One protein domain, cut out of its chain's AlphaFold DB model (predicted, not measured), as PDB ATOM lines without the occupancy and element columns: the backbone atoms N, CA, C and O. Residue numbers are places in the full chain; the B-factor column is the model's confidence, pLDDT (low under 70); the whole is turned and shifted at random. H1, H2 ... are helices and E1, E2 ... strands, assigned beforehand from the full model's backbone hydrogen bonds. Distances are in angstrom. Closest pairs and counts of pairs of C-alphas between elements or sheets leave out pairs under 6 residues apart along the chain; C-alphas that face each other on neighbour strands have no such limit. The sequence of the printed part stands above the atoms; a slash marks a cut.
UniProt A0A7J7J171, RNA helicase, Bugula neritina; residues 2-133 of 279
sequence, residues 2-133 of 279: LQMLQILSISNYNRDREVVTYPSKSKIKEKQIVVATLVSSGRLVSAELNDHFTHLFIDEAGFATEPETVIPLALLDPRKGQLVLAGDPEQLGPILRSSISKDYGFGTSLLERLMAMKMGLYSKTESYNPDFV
ATOM      1  N   LEU A   2      12.004 -24.956  60.791       36.97
ATOM      2  CA  LEU A   2      13.066 -25.867  61.282       36.97
ATOM      3  C   LEU A   2      13.738 -26.739  60.197       36.97
ATOM      4  O   LEU A   2      14.964 -26.817  60.166       36.97
ATOM      5  N   GLN A   3      12.974 -27.336  59.276       51.62
ATOM      6  CA  GLN A   3      13.536 -28.133  58.169       51.62
ATOM      7  C   GLN A   3      14.404 -27.289  57.221       51.62
ATOM      8  O   GLN A   3      15.486 -27.709  56.818       51.62
ATOM      9  N   MET A   4      13.989 -26.053  56.923       57.03
ATOM     10  CA  MET A   4      14.760 -25.139  56.074       57.03
ATOM     11  C   MET A   4      16.095 -24.745  56.730       57.03
ATOM     12  O   MET A   4      17.128 -24.712  56.066       57.03
ATOM     13  N   LEU A   5      16.107 -24.521  58.051       61.09
ATOM     14  CA  LEU A   5      17.332 -24.231  58.806       61.09
ATOM     15  C   LEU A   5      18.313 -25.413  58.841       61.09
ATOM     16  O   LEU A   5      19.525 -25.178  58.850       61.09
ATOM     17  N   GLN A   6      17.807 -26.652  58.834       70.31
ATOM     18  CA  GLN A   6      18.616 -27.873  58.733       70.31
ATOM     19  C   GLN A   6      19.195 -28.063  57.327       70.31
ATOM     20  O   GLN A   6      20.370 -28.383  57.193       70.31
ATOM     21  N   ILE A   7      18.427 -27.797  56.269       76.44
ATOM     22  CA  ILE A   7      18.946 -27.869  54.892       76.44
ATOM     23  C   ILE A   7      20.033 -26.809  54.678       76.44
ATOM     24  O   ILE A   7      21.093 -27.097  54.124       76.44
ATOM     25  N   LEU A   8      19.822 -25.587  55.176       77.94
ATOM     26  CA  LEU A   8      20.796 -24.501  55.062       77.94
ATOM     27  C   LEU A   8      22.098 -24.750  55.836       77.94
ATOM     28  O   LEU A   8      23.076 -24.060  55.573       77.94
ATOM     29  N   SER A   9      22.129 -25.646  56.829       78.88
ATOM     30  CA  SER A   9      23.374 -25.967  57.547       78.88
ATOM     31  C   SER A   9      24.243 -26.988  56.805       78.88
ATOM     32  O   SER A   9      25.453 -27.031  57.028       78.88
ATOM     33  N   ILE A  10      23.645 -27.775  55.908       82.25
ATOM     34  CA  ILE A  10      24.331 -28.789  55.092       82.25
ATOM     35  C   ILE A  10      24.489 -28.377  53.622       82.25
ATOM     36  O   ILE A  10      25.160 -29.076  52.860       82.25
ATOM     37  N   SER A  11      23.898 -27.253  53.215       87.62
ATOM     38  CA  SER A  11      24.031 -26.708  51.866       87.62
ATOM     39  C   SER A  11      25.333 -25.923  51.686       87.62
ATOM     40  O   SER A  11      26.106 -25.673  52.611       87.62
ATOM     41  N   ASN A  12      25.592 -25.512  50.448       88.31
ATOM     42  CA  ASN A  12      26.722 -24.665  50.085       88.31
ATOM     43  C   ASN A  12      26.413 -23.156  50.196       88.31
ATOM     44  O   ASN A  12      27.157 -22.325  49.661       88.31
ATOM     45  N   TYR A  13      25.327 -22.797  50.884       89.38
ATOM     46  CA  TYR A  13      24.950 -21.418  51.160       89.38
ATOM     47  C   TYR A  13      25.778 -20.847  52.319       89.38
ATOM     48  O   TYR A  13      25.763 -21.361  53.435       89.38
ATOM     49  N   ASN A  14      26.516 -19.771  52.055       85.44
ATOM     50  CA  ASN A  14      27.242 -19.025  53.071       85.44
ATOM     51  C   ASN A  14      26.299 -17.987  53.693       85.44
ATOM     52  O   ASN A  14      25.924 -17.029  53.021       85.44
ATOM     53  N   ARG A  15      25.941 -18.184  54.970       83.88
ATOM     54  CA  ARG A  15      25.018 -17.304  55.706       83.88
ATOM     55  C   ARG A  15      25.598 -15.911  55.947       83.88
ATOM     56  O   ARG A  15      24.882 -14.939  55.784       83.88
ATOM     57  N   ASP A  16      26.890 -15.814  56.261       84.69
ATOM     58  CA  ASP A  16      27.540 -14.534  56.588       84.69
ATOM     59  C   ASP A  16      27.597 -13.581  55.390       84.69
ATOM     60  O   ASP A  16      27.603 -12.363  55.542       84.69
ATOM     61  N   ARG A  17      27.691 -14.145  54.184       85.62
ATOM     62  CA  ARG A  17      27.780 -13.402  52.923       85.62
ATOM     63  C   ARG A  17      26.488 -13.427  52.119       85.62
ATOM     64  O   ARG A  17      26.454 -12.818  51.059       85.62
ATOM     65  N   GLU A  18      25.490 -14.177  52.574       86.38
ATOM     66  CA  GLU A  18      24.232 -14.447  51.871       86.38
ATOM     67  C   GLU A  18      24.411 -14.938  50.417       86.38
ATOM     68  O   GLU A  18      23.612 -14.637  49.531       86.38
ATOM     69  N   VAL A  19      25.459 -15.730  50.147       88.31
ATOM     70  CA  VAL A  19      25.789 -16.219  48.793       88.31
ATOM     71  C   VAL A  19      25.984 -17.725  48.738       88.31
ATOM     72  O   VAL A  19      26.543 -18.347  49.641       88.31
ATOM     73  N   VAL A  20      25.603 -18.321  47.610       86.38
ATOM     74  CA  VAL A  20      25.924 -19.714  47.292       86.38
ATOM     75  C   VAL A  20      27.391 -19.809  46.875       86.38
ATOM     76  O   VAL A  20      27.823 -19.190  45.903       86.38
ATOM     77  N   THR A  21      28.162 -20.600  47.611       88.19
ATOM     78  CA  THR A  21      29.579 -20.854  47.325       88.19
ATOM     79  C   THR A  21      29.746 -22.186  46.614       88.19
ATOM     80  O   THR A  21      28.996 -23.123  46.859       88.19
ATOM     81  N   TYR A  22      30.731 -22.309  45.730       85.56
ATOM     82  CA  TYR A  22      31.013 -23.588  45.079       85.56
ATOM     83  C   TYR A  22      32.088 -24.332  45.870       85.56
ATOM     84  O   TYR A  22      33.198 -23.808  46.008       85.56
ATOM     85  N   PRO A  23      31.783 -25.518  46.427       88.19
ATOM     86  CA  PRO A  23      32.778 -26.300  47.143       88.19
ATOM     87  C   PRO A  23      33.919 -26.726  46.210       88.19
ATOM     88  O   PRO A  23      33.720 -26.925  45.012       88.19
ATOM     89  N   SER A  24      35.121 -26.890  46.763       90.81
ATOM     90  CA  SER A  24      36.252 -27.441  46.013       90.81
ATOM     91  C   SER A  24      36.012 -28.910  45.649       90.81
ATOM     92  O   SER A  24      35.280 -29.620  46.343       90.81
ATOM     93  N   LYS A  25      36.699 -29.400  44.608       91.50
ATOM     94  CA  LYS A  25      36.651 -30.814  44.190       91.50
ATOM     95  C   LYS A  25      36.907 -31.771  45.364       91.50
ATOM     96  O   LYS A  25      36.185 -32.748  45.516       91.50
ATOM     97  N   SER A  26      37.887 -31.468  46.220       91.81
ATOM     98  CA  SER A  26      38.203 -32.277  47.407       91.81
ATOM     99  C   SER A  26      37.043 -32.328  48.400       91.81
ATOM    100  O   SER A  26      36.657 -33.410  48.823       91.81
ATOM    101  N   LYS A  27      36.416 -31.180  48.690       91.31
ATOM    102  CA  LYS A  27      35.283 -31.099  49.621       91.31
ATOM    103  C   LYS A  27      34.044 -31.830  49.105       91.31
ATOM    104  O   LYS A  27      33.273 -32.351  49.900       91.31
ATOM    105  N   ILE A  28      33.843 -31.862  47.784       92.19
ATOM    106  CA  ILE A  28      32.768 -32.640  47.151       92.19
ATOM    107  C   ILE A  28      33.037 -34.135  47.321       92.19
ATOM    108  O   ILE A  28      32.139 -34.860  47.728       92.19
ATOM    109  N   LYS A  29      34.281 -34.578  47.090       91.88
ATOM    110  CA  LYS A  29      34.677 -35.990  47.212       91.88
ATOM    111  C   LYS A  29      34.552 -36.570  48.624       91.88
ATOM    112  O   LYS A  29      34.506 -37.784  48.779       91.88
ATOM    113  N   GLU A  30      34.507 -35.718  49.646       92.38
ATOM    114  CA  GLU A  30      34.242 -36.117  51.034       92.38
ATOM    115  C   GLU A  30      32.760 -36.437  51.295       92.38
ATOM    116  O   GLU A  30      32.423 -36.965  52.355       92.38
ATOM    117  N   LYS A  31      31.849 -36.074  50.382       91.56
ATOM    118  CA  LYS A  31      30.405 -36.261  50.560       91.56
ATOM    119  C   LYS A  31      29.947 -37.557  49.910       91.56
ATOM    120  O   LYS A  31      30.281 -37.841  48.770       91.56
ATOM    121  N   GLN A  32      29.123 -38.311  50.635       91.31
ATOM    122  CA  GLN A  32      28.492 -39.524  50.108       91.31
ATOM    123  C   GLN A  32      27.325 -39.206  49.168       91.31
ATOM    124  O   GLN A  32      27.057 -39.961  48.241       91.31
ATOM    125  N   ILE A  33      26.632 -38.094  49.421       93.38
ATOM    126  CA  ILE A  33      25.473 -37.643  48.652       93.38
ATOM    127  C   ILE A  33      25.700 -36.184  48.272       93.38
ATOM    128  O   ILE A  33      26.046 -35.354  49.118       93.38
ATOM    129  N   VAL A  34      25.493 -35.881  46.994       93.56
ATOM    130  CA  VAL A  34      25.556 -34.530  46.439       93.56
ATOM    131  C   VAL A  34      24.236 -34.267  45.735       93.56
ATOM    132  O   VAL A  34      23.878 -34.982  44.806       93.56
ATOM    133  N   VAL A  35      23.520 -33.238  46.180       94.44
ATOM    134  CA  VAL A  35      22.260 -32.804  45.569       94.44
ATOM    135  C   VAL A  35      22.538 -31.574  44.715       94.44
ATOM    136  O   VAL A  35      23.151 -30.611  45.182       94.44
ATOM    137  N   ALA A  36      22.108 -31.612  43.459       93.69
ATOM    138  CA  ALA A  36      22.265 -30.530  42.498       93.69
ATOM    139  C   ALA A  36      21.092 -30.539  41.514       93.69
ATOM    140  O   ALA A  36      20.493 -31.580  41.259       93.69
ATOM    141  N   THR A  37      20.784 -29.386  40.925       94.62
ATOM    142  CA  THR A  37      19.876 -29.338  39.768       94.62
ATOM    143  C   THR A  37      20.574 -29.899  38.528       94.62
ATOM    144  O   THR A  37      21.801 -29.816  38.425       94.62
ATOM    145  N   LEU A  38      19.805 -30.385  37.547       96.69
ATOM    146  CA  LEU A  38      20.334 -30.951  36.297       96.69
ATOM    147  C   LEU A  38      21.380 -30.043  35.635       96.69
ATOM    148  O   LEU A  38      22.504 -30.464  35.382       96.69
ATOM    149  N   VAL A  39      21.068 -28.758  35.460       95.06
ATOM    150  CA  VAL A  39      21.990 -27.795  34.836       95.06
ATOM    151  C   VAL A  39      23.201 -27.493  35.724       95.06
ATOM    152  O   VAL A  39      24.328 -27.410  35.233       95.06
ATOM    153  N   SER A  40      23.015 -27.346  37.042       92.88
ATOM    154  CA  SER A  40      24.141 -27.049  37.945       92.88
ATOM    155  C   SER A  40      25.118 -28.220  38.083       92.88
ATOM    156  O   SER A  40      26.311 -27.984  38.299       92.88
ATOM    157  N   SER A  41      24.654 -29.456  37.865       94.81
ATOM    158  CA  SER A  41      25.499 -30.654  37.817       94.81
ATOM    159  C   SER A  41      26.574 -30.582  36.724       94.81
ATOM    160  O   SER A  41      27.651 -31.149  36.896       94.81
ATOM    161  N   GLY A  42      26.369 -29.784  35.668       94.44
ATOM    162  CA  GLY A  42      27.379 -29.542  34.633       94.44
ATOM    163  C   GLY A  42      28.700 -29.004  35.196       94.44
ATOM    164  O   GLY A  42      29.765 -29.292  34.662       94.44
ATOM    165  N   ARG A  43      28.671 -28.311  36.343       92.06
ATOM    166  CA  ARG A  43      29.892 -27.883  37.049       92.06
ATOM    167  C   ARG A  43      30.678 -29.057  37.627       92.06
ATOM    168  O   ARG A  43      31.903 -29.005  37.649       92.06
ATOM    169  N   LEU A  44      29.991 -30.101  38.095       93.69
ATOM    170  CA  LEU A  44      30.625 -31.336  38.562       93.69
ATOM    171  C   LEU A  44      31.280 -32.070  37.387       93.69
ATOM    172  O   LEU A  44      32.387 -32.586  37.535       93.69
ATOM    173  N   VAL A  45      30.628 -32.047  36.217       92.69
ATOM    174  CA  VAL A  45      31.165 -32.619  34.973       92.69
ATOM    175  C   VAL A  45      32.429 -31.866  34.562       92.69
ATOM    176  O   VAL A  45      33.471 -32.483  34.372       92.69
ATOM    177  N   SER A  46      32.387 -30.529  34.526       92.69
ATOM    178  CA  SER A  46      33.564 -29.697  34.229       92.69
ATOM    179  C   SER A  46      34.687 -29.836  35.260       92.69
ATOM    180  O   SER A  46      35.844 -29.587  34.942       92.69
ATOM    181  N   ALA A  47      34.366 -30.225  36.497       91.69
ATOM    182  CA  ALA A  47      35.354 -30.525  37.528       91.69
ATOM    183  C   ALA A  47      35.963 -31.935  37.391       91.69
ATOM    184  O   ALA A  47      36.756 -32.323  38.255       91.69
ATOM    185  N   GLU A  48      35.608 -32.697  36.350       90.88
ATOM    186  CA  GLU A  48      36.103 -34.050  36.059       90.88
ATOM    187  C   GLU A  48      35.866 -35.006  37.240       90.88
ATOM    188  O   GLU A  48      36.793 -35.580  37.828       90.88
ATOM    189  N   LEU A  49      34.606 -35.080  37.676       89.38
ATOM    190  CA  LEU A  49      34.123 -36.010  38.704       89.38
ATOM    191  C   LEU A  49      33.400 -37.235  38.109       89.38
ATOM    192  O   LEU A  49      32.676 -37.917  38.827       89.38
ATOM    193  N   ASN A  50      33.628 -37.528  36.828       78.44
ATOM    194  CA  ASN A  50      32.961 -38.564  36.024       78.44
ATOM    195  C   ASN A  50      33.134 -40.021  36.495       78.44
ATOM    196  O   ASN A  50      32.384 -40.880  36.054       78.44
ATOM    197  N   ASP A  51      34.058 -40.291  37.421       76.69
ATOM    198  CA  ASP A  51      34.267 -41.635  37.991       76.69
ATOM    199  C   ASP A  51      34.033 -41.667  39.511       76.69
ATOM    200  O   ASP A  51      34.402 -42.618  40.201       76.69
ATOM    201  N   HIS A  52      33.489 -40.584  40.073       89.31
ATOM    202  CA  HIS A  52      33.269 -40.482  41.513       89.31
ATOM    203  C   HIS A  52      31.913 -41.052  41.936       89.31
ATOM    204  O   HIS A  52      31.804 -41.633  43.016       89.31
ATOM    205  N   PHE A  53      30.892 -40.893  41.094       93.94
ATOM    206  CA  PHE A  53      29.528 -41.300  41.400       93.94
ATOM    207  C   PHE A  53      29.220 -42.645  40.748       93.94
ATOM    208  O   PHE A  53      29.378 -42.828  39.545       93.94
ATOM    209  N   THR A  54      28.768 -43.600  41.556       95.31
ATOM    210  CA  THR A  54      28.334 -44.919  41.077       95.31
ATOM    211  C   THR A  54      26.841 -44.961  40.765       95.31
ATOM    212  O   THR A  54      26.411 -45.798  39.980       95.31
ATOM    213  N   HIS A  55      26.055 -44.063  41.363       96.81
ATOM    214  CA  HIS A  55      24.606 -43.994  41.201       96.81
ATOM    215  C   HIS A  55      24.181 -42.549  40.949       96.81
ATOM    216  O   HIS A  55      24.695 -41.628  41.589       96.81
ATOM    217  N   LEU A  56      23.223 -42.368  40.046       96.88
ATOM    218  CA  LEU A  56      22.573 -41.098  39.757       96.88
ATOM    219  C   LEU A  56      21.067 -41.276  39.904       96.88
ATOM    220  O   LEU A  56      20.468 -42.091  39.207       96.88
ATOM    221  N   PHE A  57      20.472 -40.482  40.784       97.81
ATOM    222  CA  PHE A  57      19.027 -40.386  40.946       97.81
ATOM    223  C   PHE A  57      18.573 -39.059  40.345       97.81
ATOM    224  O   PHE A  57      19.079 -38.004  40.734       97.81
ATOM    225  N   ILE A  58      17.646 -39.114  39.393       97.69
ATOM    226  CA  ILE A  58      16.975 -37.935  38.844       97.69
ATOM    227  C   ILE A  58      15.518 -38.016  39.271       97.69
ATOM    228  O   ILE A  58      14.802 -38.908  38.826       97.69
ATOM    229  N   ASP A  59      15.117 -37.099  40.143       95.69
ATOM    230  CA  ASP A  59      13.729 -36.925  40.567       95.69
ATOM    231  C   ASP A  59      13.000 -35.941  39.639       95.69
ATOM    232  O   ASP A  59      13.648 -35.108  38.997       95.69
ATOM    233  N   GLU A  60      11.674 -36.052  39.550       94.38
ATOM    234  CA  GLU A  60      10.823 -35.299  38.609       94.38
ATOM    235  C   GLU A  60      11.313 -35.391  37.146       94.38
ATOM    236  O   GLU A  60      11.245 -34.439  36.364       94.38
ATOM    237  N   ALA A  61      11.824 -36.560  36.741       96.00
ATOM    238  CA  ALA A  61      12.452 -36.770  35.435       96.00
ATOM    239  C   ALA A  61      11.503 -36.531  34.244       96.00
ATOM    240  O   ALA A  61      11.976 -36.213  33.154       96.00
ATOM    241  N   GLY A  62      10.186 -36.656  34.451       94.25
ATOM    242  CA  GLY A  62       9.159 -36.335  33.452       94.25
ATOM    243  C   GLY A  62       9.089 -34.843  33.101       94.25
ATOM    244  O   GLY A  62       8.758 -34.492  31.972       94.25
ATOM    245  N   PHE A  63       9.483 -33.963  34.028       94.00
ATOM    246  CA  PHE A  63       9.451 -32.509  33.848       94.00
ATOM    247  C   PHE A  63      10.665 -31.962  33.082       94.00
ATOM    248  O   PHE A  63      10.642 -30.840  32.576       94.00
ATOM    249  N   ALA A  64      11.752 -32.731  33.002       95.12
ATOM    250  CA  ALA A  64      12.997 -32.303  32.377       95.12
ATOM    251  C   ALA A  64      13.033 -32.626  30.882       95.12
ATOM    252  O   ALA A  64      12.613 -33.703  30.447       95.12
ATOM    253  N   THR A  65      13.606 -31.725  30.082       96.38
ATOM    254  CA  THR A  65      13.939 -32.081  28.698       96.38
ATOM    255  C   THR A  65      15.006 -33.169  28.705       96.38
ATOM    256  O   THR A  65      15.880 -33.213  29.577       96.38
ATOM    257  N   GLU A  66      14.983 -34.048  27.708       96.25
ATOM    258  CA  GLU A  66      15.987 -35.103  27.615       96.25
ATOM    259  C   GLU A  66      17.433 -34.566  27.678       96.25
ATOM    260  O   GLU A  66      18.211 -35.091  28.480       96.25
ATOM    261  N   PRO A  67      17.827 -33.491  26.964       96.00
ATOM    262  CA  PRO A  67      19.193 -32.980  27.070       96.00
ATOM    263  C   PRO A  67      19.574 -32.485  28.465       96.00
ATOM    264  O   PRO A  67      20.735 -32.616  28.842       96.00
ATOM    265  N   GLU A  68      18.631 -31.966  29.255       96.81
ATOM    266  CA  GLU A  68      18.908 -31.600  30.650       96.81
ATOM    267  C   GLU A  68      19.240 -32.835  31.491       96.81
ATOM    268  O   GLU A  68      20.190 -32.798  32.273       96.81
ATOM    269  N   THR A  69      18.524 -33.947  31.292       96.50
ATOM    270  CA  THR A  69      18.808 -35.211  31.997       96.50
ATOM    271  C   THR A  69      20.158 -35.823  31.603       96.50
ATOM    272  O   THR A  69      20.789 -36.500  32.414       96.50
ATOM    273  N   VAL A  70      20.652 -35.531  30.394       95.56
ATOM    274  CA  VAL A  70      21.961 -35.993  29.897       95.56
ATOM    275  C   VAL A  70      23.139 -35.285  30.575       95.56
ATOM    276  O   VAL A  70      24.218 -35.866  30.674       95.56
ATOM    277  N   ILE A  71      22.956 -34.069  31.101       96.62
ATOM    278  CA  ILE A  71      24.036 -33.318  31.768       96.62
ATOM    279  C   ILE A  71      24.651 -34.120  32.931       96.62
ATOM    280  O   ILE A  71      25.855 -34.385  32.883       96.62
ATOM    281  N   PRO A  72      23.887 -34.548  33.957       95.50
ATOM    282  CA  PRO A  72      24.453 -35.330  35.050       95.50
ATOM    283  C   PRO A  72      24.820 -36.759  34.639       95.50
ATOM    284  O   PRO A  72      25.644 -37.366  35.313       95.50
ATOM    285  N   LEU A  73      24.267 -37.307  33.550       94.56
ATOM    286  CA  LEU A  73      24.633 -38.646  33.065       94.56
ATOM    287  C   LEU A  73      26.122 -38.754  32.710       94.56
ATOM    288  O   LEU A  73      26.713 -39.815  32.886       94.56
ATOM    289  N   ALA A  74      26.752 -37.650  32.301       93.25
ATOM    290  CA  ALA A  74      28.197 -37.585  32.076       93.25
ATOM    291  C   ALA A  74      29.040 -37.781  33.357       93.25
ATOM    292  O   ALA A  74      30.262 -37.897  33.273       93.25
ATOM    293  N   LEU A  75      28.412 -37.796  34.541       93.94
ATOM    294  CA  LEU A  75      29.064 -38.096  35.819       93.94
ATOM    295  C   LEU A  75      29.151 -39.592  36.134       93.94
ATOM    296  O   LEU A  75      29.780 -39.944  37.132       93.94
ATOM    297  N   LEU A  76      28.482 -40.441  35.349       94.19
ATOM    298  CA  LEU A  76      28.451 -41.881  35.561       94.19
ATOM    299  C   LEU A  76      29.422 -42.618  34.639       94.19
ATOM    300  O   LEU A  76      29.496 -42.357  33.438       94.19
ATOM    301  N   ASP A  77      30.075 -43.640  35.194       91.31
ATOM    302  CA  ASP A  77      30.790 -44.645  34.408       91.31
ATOM    303  C   ASP A  77      29.777 -45.448  33.560       91.31
ATOM    304  O   ASP A  77      28.852 -46.047  34.115       91.31
ATOM    305  N   PRO A  78      29.935 -45.536  32.228       88.94
ATOM    306  CA  PRO A  78      28.956 -46.179  31.348       88.94
ATOM    307  C   PRO A  78      28.873 -47.707  31.494       88.94
ATOM    308  O   PRO A  78      27.964 -48.327  30.948       88.94
ATOM    309  N   ARG A  79      29.835 -48.344  32.171       90.44
ATOM    310  CA  ARG A  79      29.888 -49.799  32.383       90.44
ATOM    311  C   ARG A  79      29.430 -50.204  33.779       90.44
ATOM    312  O   ARG A  79      29.027 -51.349  33.960       90.44
ATOM    313  N   LYS A  80      29.571 -49.316  34.766       92.38
ATOM    314  CA  LYS A  80      29.329 -49.624  36.187       92.38
ATOM    315  C   LYS A  80      28.297 -48.718  36.856       92.38
ATOM    316  O   LYS A  80      27.841 -49.050  37.946       92.38
ATOM    317  N   GLY A  81      27.986 -47.579  36.249       93.81
ATOM    318  CA  GLY A  81      27.052 -46.601  36.781       93.81
ATOM    319  C   GLY A  81      25.612 -47.095  36.733       93.81
ATOM    320  O   GLY A  81      25.225 -47.839  35.833       93.81
ATOM    321  N   GLN A  82      24.813 -46.656  37.700       94.94
ATOM    322  CA  GLN A  82      23.381 -46.924  37.751       94.94
ATOM    323  C   GLN A  82      22.594 -45.619  37.688       94.94
ATOM    324  O   GLN A  82      22.836 -44.700  38.469       94.94
ATOM    325  N   LEU A  83      21.642 -45.555  36.760       95.50
ATOM    326  CA  LEU A  83      20.692 -44.456  36.637       95.50
ATOM    327  C   LEU A  83      19.342 -44.889  37.198       95.50
ATOM    328  O   LEU A  83      18.798 -45.908  36.778       95.50
ATOM    329  N   VAL A  84      18.778 -44.069  38.075       97.00
ATOM    330  CA  VAL A  84      17.393 -44.175  38.529       97.00
ATOM    331  C   VAL A  84      16.669 -42.898  38.120       97.00
ATOM    332  O   VAL A  84      17.047 -41.803  38.538       97.00
ATOM    333  N   LEU A  85      15.641 -43.047  37.289       97.31
ATOM    334  CA  LEU A  85      14.728 -41.969  36.919       97.31
ATOM    335  C   LEU A  85      13.447 -42.142  37.734       97.31
ATOM    336  O   LEU A  85      12.757 -43.148  37.585       97.31
ATOM    337  N   ALA A  86      13.150 -41.176  38.594       96.44
ATOM    338  CA  ALA A  86      11.890 -41.078  39.311       96.44
ATOM    339  C   ALA A  86      11.082 -39.918  38.723       96.44
ATOM    340  O   ALA A  86      11.626 -38.862  38.403       96.44
ATOM    341  N   GLY A  87       9.791 -40.136  38.522       94.56
ATOM    342  CA  GLY A  87       8.897 -39.161  37.919       94.56
ATOM    343  C   GLY A  87       7.663 -39.840  37.353       94.56
ATOM    344  O   GLY A  87       7.543 -41.066  37.379       94.56
ATOM    345  N   ASP A  88       6.764 -39.022  36.831       94.00
ATOM    346  CA  ASP A  88       5.480 -39.463  36.314       94.00
ATOM    347  C   ASP A  88       5.261 -38.871  34.914       94.00
ATOM    348  O   ASP A  88       5.183 -37.645  34.789       94.00
ATOM    349  N   PRO A  89       5.215 -39.695  33.851       91.12
ATOM    350  CA  PRO A  89       5.009 -39.205  32.491       91.12
ATOM    351  C   PRO A  89       3.598 -38.642  32.259       91.12
ATOM    352  O   PRO A  89       3.409 -37.917  31.289       91.12
ATOM    353  N   GLU A  90       2.627 -38.935  33.134       92.31
ATOM    354  CA  GLU A  90       1.259 -38.399  33.043       92.31
ATOM    355  C   GLU A  90       1.115 -37.021  33.726       92.31
ATOM    356  O   GLU A  90       0.059 -36.387  33.660       92.31
ATOM    357  N   GLN A  91       2.169 -36.532  34.396       92.44
ATOM    358  CA  GLN A  91       2.212 -35.199  35.006       92.44
ATOM    359  C   GLN A  91       2.775 -34.138  34.044       92.44
ATOM    360  O   GLN A  91       2.876 -34.334  32.834       92.44
ATOM    361  N   LEU A  92       3.080 -32.946  34.567       90.25
ATOM    362  CA  LEU A  92       3.617 -31.853  33.763       90.25
ATOM    363  C   LEU A  92       4.954 -32.244  33.122       90.25
ATOM    364  O   LEU A  92       5.911 -32.604  33.808       90.25
ATOM    365  N   GLY A  93       5.014 -32.093  31.800       91.50
ATOM    366  CA  GLY A  93       6.244 -32.192  31.027       91.50
ATOM    367  C   GLY A  93       7.039 -30.877  30.965       91.50
ATOM    368  O   GLY A  93       6.664 -29.868  31.573       91.50
ATOM    369  N   PRO A  94       8.119 -30.846  30.168       92.00
ATOM    370  CA  PRO A  94       9.009 -29.698  30.056       92.00
ATOM    371  C   PRO A  94       8.342 -28.441  29.489       92.00
ATOM    372  O   PRO A  94       7.607 -28.466  28.494       92.00
ATOM    373  N   ILE A  95       8.673 -27.285  30.067       89.12
ATOM    374  CA  ILE A  95       8.138 -25.993  29.623       89.12
ATOM    375  C   ILE A  95       8.887 -25.508  28.380       89.12
ATOM    376  O   ILE A  95       9.974 -24.932  28.456       89.12
ATOM    377  N   LEU A  96       8.254 -25.656  27.217       91.62
ATOM    378  CA  LEU A  96       8.800 -25.186  25.943       91.62
ATOM    379  C   LEU A  96       8.076 -23.945  25.418       91.62
ATOM    380  O   LEU A  96       6.855 -23.937  25.252       91.62
ATOM    381  N   ARG A  97       8.852 -22.904  25.091       90.75
ATOM    382  CA  ARG A  97       8.340 -21.652  24.495       90.75
ATOM    383  C   ARG A  97       8.168 -21.732  22.979       90.75
ATOM    384  O   ARG A  97       7.303 -21.065  22.427       90.75
ATOM    385  N   SER A  98       9.018 -22.509  22.314       93.94
ATOM    386  CA  SER A  98       9.007 -22.691  20.862       93.94
ATOM    387  C   SER A  98       8.014 -23.789  20.492       93.94
ATOM    388  O   SER A  98       8.191 -24.934  20.908       93.94
ATOM    389  N   SER A  99       6.985 -23.451  19.710       92.19
ATOM    390  CA  SER A  99       6.044 -24.441  19.169       92.19
ATOM    391  C   SER A  99       6.752 -25.430  18.247       92.19
ATOM    392  O   SER A  99       6.581 -26.629  18.412       92.19
ATOM    393  N   ILE A 100       7.660 -24.939  17.395       95.81
ATOM    394  CA  ILE A 100       8.485 -25.776  16.514       95.81
ATOM    395  C   ILE A 100       9.220 -26.841  17.335       95.81
ATOM    396  O   ILE A 100       9.210 -28.011  16.985       95.81
ATOM    397  N   SER A 101       9.823 -26.476  18.469       93.88
ATOM    398  CA  SER A 101      10.531 -27.457  19.300       93.88
ATOM    399  C   SER A 101       9.599 -28.552  19.833       93.88
ATOM    400  O   SER A 101      10.005 -29.710  19.870       93.88
ATOM    401  N   LYS A 102       8.353 -28.213  20.196       90.56
ATOM    402  CA  LYS A 102       7.340 -29.204  20.597       90.56
ATOM    403  C   LYS A 102       6.994 -30.138  19.438       90.56
ATOM    404  O   LYS A 102       7.018 -31.348  19.626       90.56
ATOM    405  N   ASP A 103       6.764 -29.581  18.251       93.56
ATOM    406  CA  ASP A 103       6.386 -30.338  17.052       93.56
ATOM    407  C   ASP A 103       7.471 -31.344  16.629       93.56
ATOM    408  O   ASP A 103       7.164 -32.415  16.113       93.56
ATOM    409  N   TYR A 104       8.744 -31.027  16.893       94.94
ATOM    410  CA  TYR A 104       9.886 -31.915  16.644       94.94
ATOM    411  C   TYR A 104      10.276 -32.792  17.853       94.94
ATOM    412  O   TYR A 104      11.359 -33.373  17.861       94.94
ATOM    413  N   GLY A 105       9.413 -32.911  18.869       92.81
ATOM    414  CA  GLY A 105       9.576 -33.871  19.968       92.81
ATOM    415  C   GLY A 105      10.515 -33.441  21.097       92.81
ATOM    416  O   GLY A 105      10.820 -34.243  21.970       92.81
ATOM    417  N   PHE A 106      10.951 -32.176  21.147       95.25
ATOM    418  CA  PHE A 106      11.807 -31.677  22.239       95.25
ATOM    419  C   PHE A 106      11.101 -31.688  23.608       95.25
ATOM    420  O   PHE A 106      11.750 -31.557  24.644       95.25
ATOM    421  N   GLY A 107       9.767 -31.790  23.608       93.81
ATOM    422  CA  GLY A 107       8.949 -31.870  24.820       93.81
ATOM    423  C   GLY A 107       8.898 -33.263  25.439       93.81
ATOM    424  O   GLY A 107       8.425 -33.382  26.558       93.81
ATOM    425  N   THR A 108       9.385 -34.291  24.748       95.25
ATOM    426  CA  THR A 108       9.425 -35.650  25.286       95.25
ATOM    427  C   THR A 108      10.612 -35.784  26.235       95.25
ATOM    428  O   THR A 108      11.764 -35.550  25.853       95.25
ATOM    429  N   SER A 109      10.340 -36.145  27.487       96.69
ATOM    430  CA  SER A 109      11.393 -36.387  28.482       96.69
ATOM    431  C   SER A 109      12.142 -37.696  28.201       96.69
ATOM    432  O   SER A 109      11.650 -38.580  27.495       96.69
ATOM    433  N   LEU A 110      13.330 -37.872  28.794       95.88
ATOM    434  CA  LEU A 110      14.054 -39.147  28.699       95.88
ATOM    435  C   LEU A 110      13.230 -40.305  29.287       95.88
ATOM    436  O   LEU A 110      13.215 -41.394  28.714       95.88
ATOM    437  N   LEU A 111      12.541 -40.061  30.409       95.56
ATOM    438  CA  LEU A 111      11.667 -41.035  31.064       95.56
ATOM    439  C   LEU A 111      10.553 -41.489  30.112       95.56
ATOM    440  O   LEU A 111      10.428 -42.679  29.827       95.56
ATOM    441  N   GLU A 112       9.808 -40.528  29.563       94.75
ATOM    442  CA  GLU A 112       8.718 -40.778  28.617       94.75
ATOM    443  C   GLU A 112       9.223 -41.521  27.374       94.75
ATOM    444  O   GLU A 112       8.652 -42.540  26.979       94.75
ATOM    445  N   ARG A 113      10.353 -41.084  26.797       94.69
ATOM    446  CA  ARG A 113      10.937 -41.734  25.620       94.69
ATOM    447  C   ARG A 113      11.290 -43.192  25.892       94.69
ATOM    448  O   ARG A 113      11.006 -44.036  25.045       94.69
ATOM    449  N   LEU A 114      11.921 -43.500  27.029       93.81
ATOM    450  CA  LEU A 114      12.295 -44.873  27.388       93.81
ATOM    451  C   LEU A 114      11.062 -45.766  27.558       93.81
ATOM    452  O   LEU A 114      11.062 -46.893  27.060       93.81
ATOM    453  N   MET A 115      10.009 -45.254  28.197       92.50
ATOM    454  CA  MET A 115       8.750 -45.978  28.403       92.50
ATOM    455  C   MET A 115       7.966 -46.182  27.096       92.50
ATOM    456  O   MET A 115       7.318 -47.214  26.921       92.50
ATOM    457  N   ALA A 116       8.064 -45.251  26.143       90.75
ATOM    458  CA  ALA A 116       7.376 -45.323  24.853       90.75
ATOM    459  C   ALA A 116       8.079 -46.207  23.798       90.75
ATOM    460  O   ALA A 116       7.502 -46.494  22.743       90.75
ATOM    461  N   MET A 117       9.324 -46.647  24.030       88.56
ATOM    462  CA  MET A 117      10.051 -47.485  23.069       88.56
ATOM    463  C   MET A 117       9.381 -48.846  22.884       88.56
ATOM    464  O   MET A 117       9.385 -49.684  23.781       88.56
ATOM    465  N   LYS A 118       8.874 -49.116  21.676       77.44
ATOM    466  CA  LYS A 118       8.272 -50.413  21.336       77.44
ATOM    467  C   LYS A 118       9.258 -51.557  21.588       77.44
ATOM    468  O   LYS A 118      10.364 -51.540  21.052       77.44
ATOM    469  N   MET A 119       8.822 -52.556  22.360       71.12
ATOM    470  CA  MET A 119       9.625 -53.719  22.778       71.12
ATOM    471  C   MET A 119      10.863 -53.363  23.624       71.12
ATOM    472  O   MET A 119      11.793 -54.161  23.728       71.12
ATOM    473  N   GLY A 120      10.893 -52.170  24.224       78.50
ATOM    474  CA  GLY A 120      11.937 -51.770  25.159       78.50
ATOM    475  C   GLY A 120      11.752 -52.417  26.533       78.50
ATOM    476  O   GLY A 120      10.632 -52.729  26.937       78.50
ATOM    477  N   LEU A 121      12.853 -52.543  27.282       88.44
ATOM    478  CA  LEU A 121      12.872 -53.055  28.662       88.44
ATOM    479  C   LEU A 121      11.929 -52.288  29.611       88.44
ATOM    480  O   LEU A 121      11.474 -52.842  30.605       88.44
ATOM    481  N   TYR A 122      11.637 -51.025  29.283       91.06
ATOM    482  CA  TYR A 122      10.825 -50.105  30.086       91.06
ATOM    483  C   TYR A 122       9.383 -49.956  29.583       91.06
ATOM    484  O   TYR A 122       8.590 -49.244  30.195       91.06
ATOM    485  N   SER A 123       9.041 -50.586  28.455       88.25
ATOM    486  CA  SER A 123       7.723 -50.423  27.842       88.25
ATOM    487  C   SER A 123       6.647 -51.229  28.558       88.25
ATOM    488  O   SER A 123       6.882 -52.356  29.001       88.25
ATOM    489  N   LYS A 124       5.443 -50.655  28.654       86.62
ATOM    490  CA  LYS A 124       4.270 -51.368  29.162       86.62
ATOM    491  C   LYS A 124       3.784 -52.343  28.088       86.62
ATOM    492  O   LYS A 124       3.418 -51.921  26.993       86.62
ATOM    493  N   THR A 125       3.801 -53.639  28.396       84.12
ATOM    494  CA  THR A 125       3.123 -54.663  27.584       84.12
ATOM    495  C   THR A 125       1.768 -54.964  28.222       84.12
ATOM    496  O   THR A 125       0.901 -54.097  28.205       84.12
ATOM    497  N   GLU A 126       1.590 -56.123  28.855       84.19
ATOM    498  CA  GLU A 126       0.458 -56.363  29.763       84.19
ATOM    499  C   GLU A 126       0.686 -55.667  31.113       84.19
ATOM    500  O   GLU A 126      -0.216 -55.050  31.672       84.19
ATOM    501  N   SER A 127       1.928 -55.697  31.599       86.25
ATOM    502  CA  SER A 127       2.382 -54.986  32.792       86.25
ATOM    503  C   SER A 127       3.799 -54.453  32.587       86.25
ATOM    504  O   SER A 127       4.501 -54.829  31.642       86.25
ATOM    505  N   TYR A 128       4.238 -53.573  33.484       89.31
ATOM    506  CA  TYR A 128       5.651 -53.224  33.589       89.31
ATOM    507  C   TYR A 128       6.448 -54.405  34.154       89.31
ATOM    508  O   TYR A 128       5.940 -55.157  34.989       89.31
ATOM    509  N   ASN A 129       7.698 -54.563  33.711       90.19
ATOM    510  CA  ASN A 129       8.630 -55.470  34.371       90.19
ATOM    511  C   ASN A 129       9.162 -54.783  35.648       90.19
ATOM    512  O   ASN A 129       9.848 -53.763  35.518       90.19
ATOM    513  N   PRO A 130       8.888 -55.320  36.856       88.81
ATOM    514  CA  PRO A 130       9.271 -54.687  38.119       88.81
ATOM    515  C   PRO A 130      10.787 -54.552  38.309       88.81
ATOM    516  O   PRO A 130      11.215 -53.678  39.059       88.81
ATOM    517  N   ASP A 131      11.595 -55.346  37.598       89.75
ATOM    518  CA  ASP A 131      13.061 -55.237  37.623       89.75
ATOM    519  C   ASP A 131      13.567 -53.943  36.956       89.75
ATOM    520  O   ASP A 131      14.693 -53.514  37.211       89.75
ATOM    521  N   PHE A 132      12.751 -53.314  36.100       91.50
ATOM    522  CA  PHE A 132      13.113 -52.108  35.341       91.50
ATOM    523  C   PHE A 132      12.223 -50.904  35.647       91.50
ATOM    524  O   PHE A 132      12.710 -49.775  35.655       91.50
ATOM    525  N   VAL A 133      10.926 -51.122  35.872       93.81
ATOM    526  CA  VAL A 133       9.943 -50.067  36.131       93.81
ATOM    527  C   VAL A 133       9.038 -50.502  37.275       93.81
ATOM    528  O   VAL A 133       8.291 -51.472  37.169       93.81
TER     529      VAL A 133
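AT A GLANCE: This is residues 2 to 133 of the 279 residues of the protein "RNA helicase" of Bugula neritina (UniProt A0A7J7J171). This loose model has little regular structure: short strands E1 and E2 lie side by side in its core, with H4 over one face of the pair and H3 packed on H4. H1 sticks out, and unnamed residues 117 to 133 make the opposite end. The printed part has 132 residues, 51 in named elements, mostly helix: H1 H2 H3 E1 H4 E2 H5 H6; radius of gyration of the C-alphas 17.4 A, spans 54 by 36 by 32 A.

HOW THE PARTS SIT: Start at H1, residues 2 to 10, which stands free; H2, residues 25 to 29, is apart from it. H3, residues 38 to 46, touches H4, residues 66 to 73, closest at C-alphas 41 and 72, 5.5 A, at a steep tilt of 41 degrees. E1, residues 55 to 58, and E2, residues 82 to 85, are parallel; N 56 and O 82, 2.8 A apart, are within hydrogen-bond range. E1, H4, E2 form a strand-helix-strand unit, parallel neighbours joined through a helix, its crossover right-handed. H5, residues 99 to 103, is apart from H4; H6, residues 110 to 116, is close but not clearly touching H4, C-alphas 66 and 110 closest at 4.6 A. O i to N i+4 pairs are within range throughout H2, H5 and H6, 4 of 5 in H1, 2 of 4 in H4, and 2 of 5 in H3, where 5 of 6 O i to N i+3 pairs are.

IN THESE COORDINATES: Find C-alpha 2 at (13.066, -25.867, 61.282); H1 runs 13.2 A from there. H3 spans 13.4 A. H6 ends at C-alpha 116, (7.376, -45.323, 24.853).

THE WHOLE: C-alphas 16 and 126 are farthest apart, 56.6 A. The printed part has no cut; links H1 to H2 and E2 to H5 are long. Residues 2 to 5 have pLDDT under 70.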